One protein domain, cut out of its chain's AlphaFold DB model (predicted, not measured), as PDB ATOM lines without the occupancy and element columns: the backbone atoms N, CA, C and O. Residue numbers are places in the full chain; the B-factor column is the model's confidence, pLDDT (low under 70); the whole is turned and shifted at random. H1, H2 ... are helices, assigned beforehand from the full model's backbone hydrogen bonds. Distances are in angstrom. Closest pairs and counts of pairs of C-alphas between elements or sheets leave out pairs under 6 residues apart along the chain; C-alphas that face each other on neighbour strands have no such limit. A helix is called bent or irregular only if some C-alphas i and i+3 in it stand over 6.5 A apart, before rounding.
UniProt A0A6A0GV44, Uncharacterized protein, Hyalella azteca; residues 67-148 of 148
ATOM      1  N   SER A  67      87.650  81.923 154.421       85.69
ATOM      2  CA  SER A  67      88.145  81.167 153.273       85.69
ATOM      3  C   SER A  67      88.809  82.092 152.260       85.69
ATOM      4  O   SER A  67      88.380  83.235 152.072       85.69
ATOM      5  N   LEU A  68      89.815  81.574 151.563       88.56
ATOM      6  CA  LEU A  68      90.357  82.227 150.375       88.56
ATOM      7  C   LEU A  68      89.363  82.112 149.217       88.56
ATOM      8  O   LEU A  68      88.649  81.114 149.085       88.56
ATOM      9  N   SER A  69      89.315  83.136 148.368       91.00
ATOM     10  CA  SER A  69      88.682  83.008 147.055       91.00
ATOM     11  C   SER A  69      89.480  82.038 146.176       91.00
ATOM     12  O   SER A  69      90.630  81.712 146.475       91.00
ATOM     13  N   ARG A  70      88.890  81.581 145.064       92.56
ATOM     14  CA  ARG A  70      89.594  80.711 144.109       92.56
ATOM     15  C   ARG A  70      90.914  81.335 143.661       92.56
ATOM     16  O   ARG A  70      91.932  80.655 143.686       92.56
ATOM     17  N   ASP A  71      90.886  82.613 143.299       92.56
ATOM     18  CA  ASP A  71      92.053  83.307 142.756       92.56
ATOM     19  C   ASP A  71      93.125  83.535 143.833       92.56
ATOM     20  O   ASP A  71      94.320  83.362 143.581       92.56
ATOM     21  N   GLU A  72      92.708  83.837 145.067       91.88
ATOM     22  CA  GLU A  72      93.617  83.910 146.218       91.88
ATOM     23  C   GLU A  72      94.266  82.565 146.511       91.88
ATOM     24  O   GLU A  72      95.472  82.507 146.726       91.88
ATOM     25  N   PHE A  73      93.489  81.483 146.489       92.25
ATOM     26  CA  PHE A  73      94.013  80.148 146.733       92.25
ATOM     27  C   PHE A  73      94.978  79.714 145.628       92.25
ATOM     28  O   PHE A  73      96.051  79.198 145.925       92.25
ATOM     29  N   THR A  74      94.663  79.982 144.357       93.31
ATOM     30  CA  THR A  74      95.594  79.697 143.256       93.31
ATOM     31  C   THR A  74      96.878  80.509 143.367       93.31
ATOM     32  O   THR A  74      97.954  79.985 143.094       93.31
ATOM     33  N   THR A  75      96.781  81.764 143.810       93.44
ATOM     34  CA  THR A  75      97.957  82.612 144.035       93.44
ATOM     35  C   THR A  75      98.780  82.077 145.203       93.44
ATOM     36  O   THR A  75      99.989  81.931 145.081       93.44
ATOM     37  N   PHE A  76      98.132  81.692 146.302       92.56
ATOM     38  CA  PHE A  76      98.789  81.075 147.449       92.56
ATOM     39  C   PHE A  76      99.534  79.786 147.067       92.56
ATOM     40  O   PHE A  76     100.693  79.610 147.436       92.56
ATOM     41  N   LEU A  77      98.917  78.912 146.266       92.06
ATOM     42  CA  LEU A  77      99.579  77.711 145.754       92.06
ATOM     43  C   LEU A  77     100.774  78.041 144.853       92.06
ATOM     44  O   LEU A  77     101.783  77.335 144.904       92.06
ATOM     45  N   ALA A  78     100.680  79.093 144.035       91.81
ATOM     46  CA  ALA A  78     101.794  79.542 143.208       91.81
ATOM     47  C   ALA A  78     102.973  80.027 144.068       91.81
ATOM     48  O   ALA A  78     104.111  79.635 143.804       91.81
ATOM     49  N   GLU A  79     102.703  80.786 145.132       91.19
ATOM     50  CA  GLU A  79     103.724  81.232 146.088       91.19
ATOM     51  C   GLU A  79     104.357  80.055 146.835       91.19
ATOM     52  O   GLU A  79     105.579  79.914 146.861       91.19
ATOM     53  N   ALA A  80     103.551  79.129 147.356       90.19
ATOM     54  CA  ALA A  80     104.063  77.929 148.014       90.19
ATOM     55  C   ALA A  80     104.916  77.063 147.068       90.19
ATOM     56  O   ALA A  80     105.976  76.565 147.445       90.19
ATOM     57  N   THR A  81     104.497  76.923 145.807       89.12
ATOM     58  CA  THR A  81     105.264  76.202 144.777       89.12
ATOM     59  C   THR A  81     106.584  76.910 144.480       89.12
ATOM     60  O   THR A  81     107.623  76.261 144.354       89.12
ATOM     61  N   SER A  82     106.561  78.240 144.397       89.06
ATOM     62  CA  SER A  82     107.756  79.064 144.249       89.06
ATOM     63  C   SER A  82     108.729  78.851 145.413       89.06
ATOM     64  O   SER A  82     109.908  78.594 145.174       89.06
ATOM     65  N   ILE A  83     108.246  78.856 146.657       87.88
ATOM     66  CA  ILE A  83     109.055  78.593 147.856       87.88
ATOM     67  C   ILE A  83     109.711  77.206 147.777       87.88
ATOM     68  O   ILE A  83     110.934  77.086 147.877       87.88
ATOM     69  N   VAL A  84     108.927  76.159 147.497       86.81
ATOM     70  CA  VAL A  84     109.435  74.778 147.369       86.81
ATOM     71  C   VAL A  84     110.465  74.644 146.242       86.81
ATOM     72  O   VAL A  84     111.412  73.863 146.357       86.81
ATOM     73  N   ASN A  85     110.299  75.383 145.146       88.25
ATOM     74  CA  ASN A  85     111.223  75.352 144.013       88.25
ATOM     75  C   ASN A  85     112.507  76.150 144.259       88.25
ATOM     76  O   ASN A  85     113.523  75.837 143.645       88.25
ATOM     77  N   ASN A  86     112.484  77.151 145.137       86.62
ATOM     78  CA  ASN A  86     113.673  77.914 145.522       86.62
ATOM     79  C   ASN A  86     114.400  77.317 146.738       86.62
ATOM     80  O   ASN A  86     115.529  77.707 147.018       86.62
ATOM     81  N   THR A  87     113.797  76.339 147.418       85.19
ATOM     82  CA  THR A  87     114.433  75.600 148.515       85.19
ATOM     83  C   THR A  87     115.678  74.847 148.019       85.19
ATOM     84  O   THR A  87     115.571  74.096 147.041       85.19
ATOM     85  N   PRO A  88     116.844  75.005 148.669       86.69
ATOM     86  CA  PRO A  88     118.053  74.257 148.330       86.69
ATOM     87  C   PRO A  88     117.862  72.733 148.412       86.69
ATOM     88  O   PRO A  88     117.167  72.226 149.291       86.69
ATOM     89  N   LEU A  89     118.481  71.992 147.488       83.56
ATOM     90  CA  LEU A  89     118.474  70.520 147.464       83.56
ATOM     91  C   LEU A  89     119.489  69.893 148.425       83.56
ATOM     92  O   LEU A  89     119.375  68.710 148.743       83.56
ATOM     93  N   SER A  90     120.485  70.670 148.839       82.56
ATOM     94  CA  SER A  90     121.533  70.286 149.777       82.56
ATOM     95  C   SER A  90     121.567  71.256 150.949       82.56
ATOM     96  O   SER A  90     121.052  72.373 150.849       82.56
ATOM     97  N   ASP A  91     122.211  70.837 152.034       80.38
ATOM     98  CA  ASP A  91     122.450  71.701 153.183       80.38
ATOM     99  C   ASP A  91     123.219  72.961 152.761       80.38
ATOM    100  O   ASP A  91     124.049  72.943 151.845       80.38
ATOM    101  N   ILE A  92     122.890  74.075 153.411       80.50
ATOM    102  CA  ILE A  92     123.546  75.361 153.192       80.50
ATOM    103  C   ILE A  92     124.838  75.345 154.007       80.50
ATOM    104  O   ILE A  92     124.784  75.201 155.228       80.50
ATOM    105  N   SER A  93     125.987  75.474 153.340       83.31
ATOM    106  CA  SER A  93     127.268  75.635 154.033       83.31
ATOM    107  C   SER A  93     127.427  77.062 154.556       83.31
ATOM    108  O   SER A  93     126.999  78.022 153.915       83.31
ATOM    109  N   GLU A  94     128.056  77.192 155.723       83.25
ATOM    110  CA  GLU A  94     128.449  78.482 156.300       83.25
ATOM    111  C   GLU A  94     129.811  78.967 155.767       83.25
ATOM    112  O   GLU A  94     130.168  80.128 155.981       83.25
ATOM    113  N   ASP A  95     130.575  78.112 155.072       87.75
ATOM    114  CA  ASP A  95     131.866  78.493 154.490       87.75
ATOM    115  C   ASP A  95     131.653  79.302 153.196       87.75
ATOM    116  O   ASP A  95     131.074  78.792 152.235       87.75
ATOM    117  N   PRO A  96     132.144  80.551 153.109       82.12
ATOM    118  CA  PRO A  96     132.032  81.363 151.897       82.12
ATOM    119  C   PRO A  96     132.806  80.807 150.690       82.12
ATOM    120  O   PRO A  96     132.606  81.290 149.575       82.12
ATOM    121  N   ASN A  97     133.706  79.839 150.889       87.25
ATOM    122  CA  ASN A  97     134.423  79.159 149.808       87.25
ATOM    123  C   ASN A  97     133.643  77.972 149.229       87.25
ATOM    124  O   ASN A  97     134.002  77.485 148.153       87.25
ATOM    125  N   ASP A  98     132.601  77.509 149.919       86.00
ATOM    126  CA  ASP A  98     131.774  76.415 149.434       86.00
ATOM    127  C   ASP A  98     130.810  76.892 148.337       86.00
ATOM    128  O   ASP A  98     130.357  78.044 148.326       86.00
ATOM    129  N   PRO A  99     130.477  76.022 147.369       83.06
ATOM    130  CA  PRO A  99     129.551  76.375 146.307       83.06
ATOM    131  C   PRO A  99     128.145  76.633 146.861       83.06
ATOM    132  O   PRO A  99     127.650  75.903 147.720       83.06
ATOM    133  N   VAL A 100     127.464  77.637 146.298       82.69
ATOM    134  CA  VAL A 100     126.056  77.929 146.608       82.69
ATOM    135  C   VAL A 100     125.203  76.683 146.330       82.69
ATOM    136  O   VAL A 100     125.301  76.117 145.233       82.69
ATOM    137  N   PRO A 101     124.352  76.249 147.276       86.69
ATOM    138  CA  PRO A 101     123.573  75.035 147.104       86.69
ATOM    139  C   PRO A 101     122.515  75.218 146.009       86.69
ATOM    140  O   PRO A 101     121.852  76.251 145.906       86.69
ATOM    141  N   LEU A 102     122.355  74.197 145.167       87.44
ATOM    142  CA  LEU A 102     121.444  74.241 144.024       87.44
ATOM    143  C   LEU A 102     119.990  74.069 144.469       87.44
ATOM    144  O   LEU A 102     119.667  73.120 145.181       87.44
ATOM    145  N   SER A 103     119.095  74.929 143.982       88.38
ATOM    146  CA  SER A 103     117.644  74.735 144.088       88.38
ATOM    147  C   SER A 103     117.053  74.181 142.782       88.38
ATOM    148  O   SER A 103     117.635  74.359 141.704       88.38
ATOM    149  N   PRO A 104     115.873  73.531 142.821       88.81
ATOM    150  CA  PRO A 104     115.167  73.116 141.607       88.81
ATOM    151  C   PRO A 104     114.963  74.252 140.599       88.81
ATOM    152  O   PRO A 104     115.146  74.056 139.399       88.81
ATOM    153  N   ALA A 105     114.614  75.451 141.068       90.56
ATOM    154  CA  ALA A 105     114.396  76.606 140.211       90.56
ATOM    155  C   ALA A 105     115.681  77.024 139.484       90.56
ATOM    156  O   ALA A 105     115.617  77.382 138.307       90.56
ATOM    157  N   MET A 106     116.843  76.938 140.140       90.62
ATOM    158  CA  MET A 106     118.135  77.213 139.499       90.62
ATOM    159  C   MET A 106     118.422  76.214 138.378       90.62
ATOM    160  O   MET A 106     118.839  76.617 137.298       90.62
ATOM    161  N   LEU A 107     118.133  74.927 138.594       90.00
ATOM    162  CA  LEU A 107     118.309  73.892 137.570       90.00
ATOM    163  C   LEU A 107     117.367  74.088 136.374       90.00
ATOM    164  O   LEU A 107     117.785  73.934 135.231       90.00
ATOM    165  N   LEU A 108     116.105  74.445 136.629       90.25
ATOM    166  CA  LEU A 108     115.091  74.609 135.583       90.25
ATOM    167  C   LEU A 108     115.264  75.896 134.772       90.25
ATOM    168  O   LEU A 108     114.984  75.918 133.577       90.25
ATOM    169  N   THR A 109     115.684  76.982 135.421       90.06
ATOM    170  CA  THR A 109     115.790  78.303 134.779       90.06
ATOM    171  C   THR A 109     117.208  78.656 134.352       90.06
ATOM    172  O   THR A 109     117.381  79.618 133.605       90.06
ATOM    173  N   LEU A 110     118.208  77.910 134.837       88.81
ATOM    174  CA  LEU A 110     119.639  78.195 134.682       88.81
ATOM    175  C   LEU A 110     120.040  79.587 135.204       88.81
ATOM    176  O   LEU A 110     121.040  80.160 134.775       88.81
ATOM    177  N   LYS A 111     119.254  80.146 136.132       86.25
ATOM    178  CA  LYS A 111     119.522  81.423 136.804       86.25
ATOM    179  C   LYS A 111     120.038  81.162 138.210       86.25
ATOM    180  O   LYS A 111     119.507  80.299 138.899       86.25
ATOM    181  N   SER A 112     120.998  81.965 138.666       78.69
ATOM    182  CA  SER A 112     121.550  81.835 140.020       78.69
ATOM    183  C   SER A 112     120.538  82.185 141.117       78.69
ATOM    184  O   SER A 112     120.513  81.523 142.143       78.69
ATOM    185  N   CYS A 113     119.674  83.181 140.887       75.00
ATOM    186  CA  CYS A 113     118.643  83.616 141.840       75.00
ATOM    187  C   CYS A 113     117.321  83.884 141.096       75.00
ATOM    188  O   CYS A 113     117.035  85.032 140.751       75.00
ATOM    189  N   PRO A 114     116.534  82.847 140.761       73.31
ATOM    190  CA  PRO A 114     115.346  83.009 139.928       73.31
ATOM    191  C   PRO A 114     114.192  83.730 140.629       73.31
ATOM    192  O   PRO A 114     113.370  84.319 139.930       73.31
ATOM    193  N   ASN A 115     114.142  83.721 141.966       73.38
ATOM    194  CA  ASN A 115     113.162  84.494 142.722       73.38
ATOM    195  C   ASN A 115     113.796  85.127 143.978       73.38
ATOM    196  O   ASN A 115     113.992  84.431 144.975       73.38
ATOM    197  N   PRO A 116     114.195  86.410 143.930       68.69
ATOM    198  CA  PRO A 116     114.770  87.087 145.085       68.69
ATOM    199  C   PRO A 116     113.696  87.338 146.149       68.69
ATOM    200  O   PRO A 116     112.592  87.779 145.833       68.69
ATOM    201  N   THR A 117     114.031  87.080 147.412       67.19
ATOM    202  CA  THR A 117     113.142  87.334 148.549       67.19
ATOM    203  C   THR A 117     112.787  88.818 148.627       67.19
ATOM    204  O   THR A 117     113.650  89.687 148.468       67.19
ATOM    205  N   THR A 118     111.514  89.122 148.866       68.94
ATOM    206  CA  THR A 118     111.061  90.492 149.109       68.94
ATOM    207  C   THR A 118     111.563  90.968 150.478       68.94
ATOM    208  O   THR A 118     111.601  90.205 151.436       68.94
ATOM    209  N   LEU A 119     111.967  92.240 150.582       69.62
ATOM    210  CA  LEU A 119     112.396  92.863 151.850       69.62
ATOM    211  C   LEU A 119     111.213  93.332 152.716       69.62
ATOM    212  O   LEU A 119     111.407  94.024 153.712       69.62
ATOM    213  N   GLU A 120     109.982  93.043 152.298       81.81
ATOM    214  CA  GLU A 120     108.795  93.442 153.043       81.81
ATOM    215  C   GLU A 120     108.510  92.436 154.155       81.81
ATOM    216  O   GLU A 120     108.398  91.241 153.903       81.81
ATOM    217  N   GLU A 121     108.343  92.937 155.375       83.06
ATOM    218  CA  GLU A 121     107.914  92.125 156.510       83.06
ATOM    219  C   GLU A 121     106.386  91.986 156.509       83.06
ATOM    220  O   GLU A 121     105.658  92.990 156.486       83.06
ATOM    221  N   TYR A 122     105.894  90.745 156.567       88.81
ATOM    222  CA  TYR A 122     104.476  90.447 156.752       88.81
ATOM    223  C   TYR A 122     104.213  90.065 158.207       88.81
ATOM    224  O   TYR A 122     104.955  89.322 158.841       88.81
ATOM    225  N   THR A 123     103.136  90.599 158.769       90.62
ATOM    226  CA  THR A 123     102.807  90.419 160.188       90.62
ATOM    227  C   THR A 123     101.491  89.679 160.349       90.62
ATOM    228  O   THR A 123     100.665  89.647 159.441       90.62
ATOM    229  N   GLU A 124     101.215  89.169 161.552       88.56
ATOM    230  CA  GLU A 124      99.937  88.512 161.862       88.56
ATOM    231  C   GLU A 124      98.717  89.391 161.530       88.56
ATOM    232  O   GLU A 124      97.657  88.891 161.165       88.56
ATOM    233  N   ARG A 125      98.861  90.722 161.561       89.31
ATOM    234  CA  ARG A 125      97.790  91.661 161.191       89.31
ATOM    235  C   ARG A 125      97.383  91.546 159.724       89.31
ATOM    236  O   ARG A 125      96.227  91.824 159.395       89.31
ATOM    237  N   ASP A 126      98.298  91.135 158.852       91.88
ATOM    238  CA  ASP A 126      98.043  90.976 157.423       91.88
ATOM    239  C   ASP A 126      97.106  89.797 157.137       91.88
ATOM    240  O   ASP A 126      96.442  89.785 156.100       91.88
ATOM    241  N   ILE A 127      96.905  88.882 158.096       89.69
ATOM    242  CA  ILE A 127      95.877  87.844 157.972       89.69
ATOM    243  C   ILE A 127      94.456  88.417 157.909       89.69
ATOM    244  O   ILE A 127      93.545  87.786 157.370       89.69
ATOM    245  N   LEU A 128      94.254  89.619 158.454       89.12
ATOM    246  CA  LEU A 128      92.988  90.350 158.429       89.12
ATOM    247  C   LEU A 128      92.919  91.349 157.265       89.12
ATOM    248  O   LEU A 128      91.957  92.118 157.180       89.12
ATOM    249  N   ALA A 129      93.925  91.379 156.386       89.94
ATOM    250  CA  ALA A 129      93.973  92.330 155.289       89.94
ATOM    251  C   ALA A 129      92.802  92.124 154.314       89.94
ATOM    252  O   ALA A 129      92.429  91.006 153.961       89.94
ATOM    253  N   TYR A 130      92.223  93.232 153.855       86.69
ATOM    254  CA  TYR A 130      91.041  93.238 152.996       86.69
ATOM    255  C   TYR A 130      91.184  94.239 151.844       86.69
ATOM    256  O   TYR A 130      92.082  95.089 151.817       86.69
ATOM    257  N   GLY A 131      90.284  94.132 150.860       88.50
ATOM    258  CA  GLY A 131      90.258  95.009 149.689       88.50
ATOM    259  C   GLY A 131      91.592  95.006 148.939       88.50
ATOM    260  O   GLY A 131      92.130  93.952 148.613       88.50
ATOM    261  N   LYS A 132      92.167  96.193 148.711       88.12
ATOM    262  CA  LYS A 132      93.440  96.359 147.982       88.12
ATOM    263  C   LYS A 132      94.657  95.744 148.688       88.12
ATOM    264  O   LYS A 132      95.703  95.625 148.064       88.12
ATOM    265  N   ARG A 133      94.550  95.381 149.971       89.31
ATOM    266  CA  ARG A 133      95.642  94.775 150.753       89.31
ATOM    267  C   ARG A 133      95.539  93.258 150.868       89.31
ATOM    268  O   ARG A 133      96.382  92.650 151.508       89.31
ATOM    269  N   ARG A 134      94.542  92.634 150.239       89.69
ATOM    270  CA  ARG A 134      94.299  91.187 150.344       89.69
ATOM    271  C   ARG A 134      95.464  90.335 149.824       89.69
ATOM    272  O   ARG A 134      95.668  89.233 150.303       89.69
ATOM    273  N   TRP A 135      96.293  90.868 148.929       90.44
ATOM    274  CA  TRP A 135      97.535  90.209 148.513       90.44
ATOM    275  C   TRP A 135      98.530  90.015 149.673       90.44
ATOM    276  O   TRP A 135      99.238  89.017 149.692       90.44
ATOM    277  N   ARG A 136      98.542  90.903 150.682       92.19
ATOM    278  CA  ARG A 136      99.399  90.754 151.873       92.19
ATOM    279  C   ARG A 136      98.984  89.583 152.750       92.19
ATOM    280  O   ARG A 136      99.841  88.938 153.334       92.19
ATOM    281  N   GLN A 137      97.687  89.275 152.793       92.56
ATOM    282  CA  GLN A 137      97.190  88.070 153.458       92.56
ATOM    283  C   GLN A 137      97.813  86.817 152.832       92.56
ATOM    284  O   GLN A 137      98.234  85.920 153.554       92.56
ATOM    285  N   ILE A 138      97.906  86.772 151.499       92.50
ATOM    286  CA  ILE A 138      98.495  85.645 150.765       92.50
ATOM    287  C   ILE A 138      99.996  85.538 151.045       92.50
ATOM    288  O   ILE A 138     100.475  84.444 151.324       92.50
ATOM    289  N   GLN A 139     100.717  86.661 151.013       92.00
ATOM    290  CA  GLN A 139     102.154  86.683 151.304       92.00
ATOM    291  C   GLN A 139     102.452  86.243 152.743       92.00
ATOM    292  O   GLN A 139     103.313  85.394 152.953       92.00
ATOM    293  N   TYR A 140     101.663  86.708 153.719       92.12
ATOM    294  CA  TYR A 140     101.768  86.235 155.098       92.12
ATOM    295  C   TYR A 140     101.544  84.720 155.201       92.12
ATOM    296  O   TYR A 140     102.317  84.021 155.849       92.12
ATOM    297  N   LEU A 141     100.518  84.177 154.536       91.94
ATOM    298  CA  LEU A 141     100.288  82.729 154.521       91.94
ATOM    299  C   LEU A 141     101.444  81.961 153.869       91.94
ATOM    300  O   LEU A 141     101.804  80.893 154.359       91.94
ATOM    301  N   ALA A 142     102.027  82.490 152.791       91.00
ATOM    302  CA  ALA A 142     103.182  81.895 152.121       91.00
ATOM    303  C   ALA A 142     104.423  81.881 153.029       91.00
ATOM    304  O   ALA A 142     105.131  80.879 153.094       91.00
ATOM    305  N   GLU A 143     104.638  82.938 153.810       89.12
ATOM    306  CA  GLU A 143     105.701  82.986 154.814       89.12
ATOM    307  C   GLU A 143     105.473  81.956 155.931       89.12
ATOM    308  O   GLU A 143     106.380  81.206 156.295       89.12
ATOM    309  N   GLN A 144     104.235  81.831 156.420       89.44
ATOM    310  CA  GLN A 144     103.884  80.806 157.409       89.44
ATOM    311  C   GLN A 144     104.003  79.382 156.858       89.44
ATOM    312  O   GLN A 144     104.281  78.455 157.620       89.44
ATOM    313  N   PHE A 145     103.814  79.203 155.550       88.62
ATOM    314  CA  PHE A 145     104.085  77.945 154.864       88.62
ATOM    315  C   PHE A 145     105.585  77.606 154.828       88.62
ATOM    316  O   PHE A 145     105.927  76.432 154.833       88.62
ATOM    317  N   TRP A 146     106.485  78.593 154.805       84.19
ATOM    318  CA  TRP A 146     107.930  78.341 154.800       84.19
ATOM    319  C   TRP A 146     108.511  78.062 156.189       84.19
ATOM    320  O   TRP A 146     109.412  77.240 156.333       84.19
ATOM    321  N   ILE A 147     108.009  78.752 157.218       77.56
ATOM    322  CA  ILE A 147     108.539  78.660 158.590       77.56
ATOM    323  C   ILE A 147     108.222  77.306 159.257       77.56
ATOM    324  O   ILE A 147     108.869  76.943 160.243       77.56
ATOM    325  N   ARG A 148     107.220  76.567 158.770       59.53
ATOM    326  CA  ARG A 148     106.690  75.351 159.412       59.53
ATOM    327  C   ARG A 148     107.003  74.078 158.646       59.53
ATOM    328  O   ARG A 148     107.112  73.028 159.320       59.53
TER     329      ARG A 148
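This is residues 67 to 148 of the 148 residues of an uncharacterized protein of Hyalella azteca (UniProt A0A6A0GV44). Two long helices, H1 and H4, pack side by side at a slant; short H3 packs on H4, and short H2 sits across the last residues of H1, beyond which the loop 94 to 99 sticks out. The 82 printed residues, with four named helices in the order H1 to H4 and no named strand, are all helix in class. The whole is loose, radius of gyration of the C-alphas 15.0 A, and elongated, 46 by 24 by 20 A.

H1, residues 70 to 86, begins at C-alpha 70 (89.594, 80.711, 144.109) and is 24.3 A long. H2 is residues 104 to 109, 8.6 A; H3 is residues 124 to 128, 8.0 A. H4, residues 131 to 147, 26.1 A, ends at C-alpha 147 (108.539, 78.660, 158.590); it is irregular, with C-alphas 132 and 135 7.4 A apart.

H1 and H4 touch, closest C-alphas Phe 76 and Ile 138, 5.7 A, the same way at a tilt of 36 degrees, only just steep. H1 touches H2 with residues 85 to 86 alone, closest C-alphas Asn 85 and Ala 105, 5.1 A, about perpendicular at 83 degrees. H4 touches H3 with residues 136 to 141 alone, closest C-alphas Gln 137 and Ile 127, 4.7 A. Every O i to N i+4 pair is within hydrogen-bond range in H1 and H2; in H4 9 of 13 are, in H3 0 of 1, beside 2 of 2 O i to N i+3 pairs.

The C-alphas farthest apart, Asn 97 and Gly 131, are 46.9 A apart. The printed part has no cut; the links H1 to H2 and H2 to H3 are long. pLDDT is under 70 at residues 116 to 119 and 148.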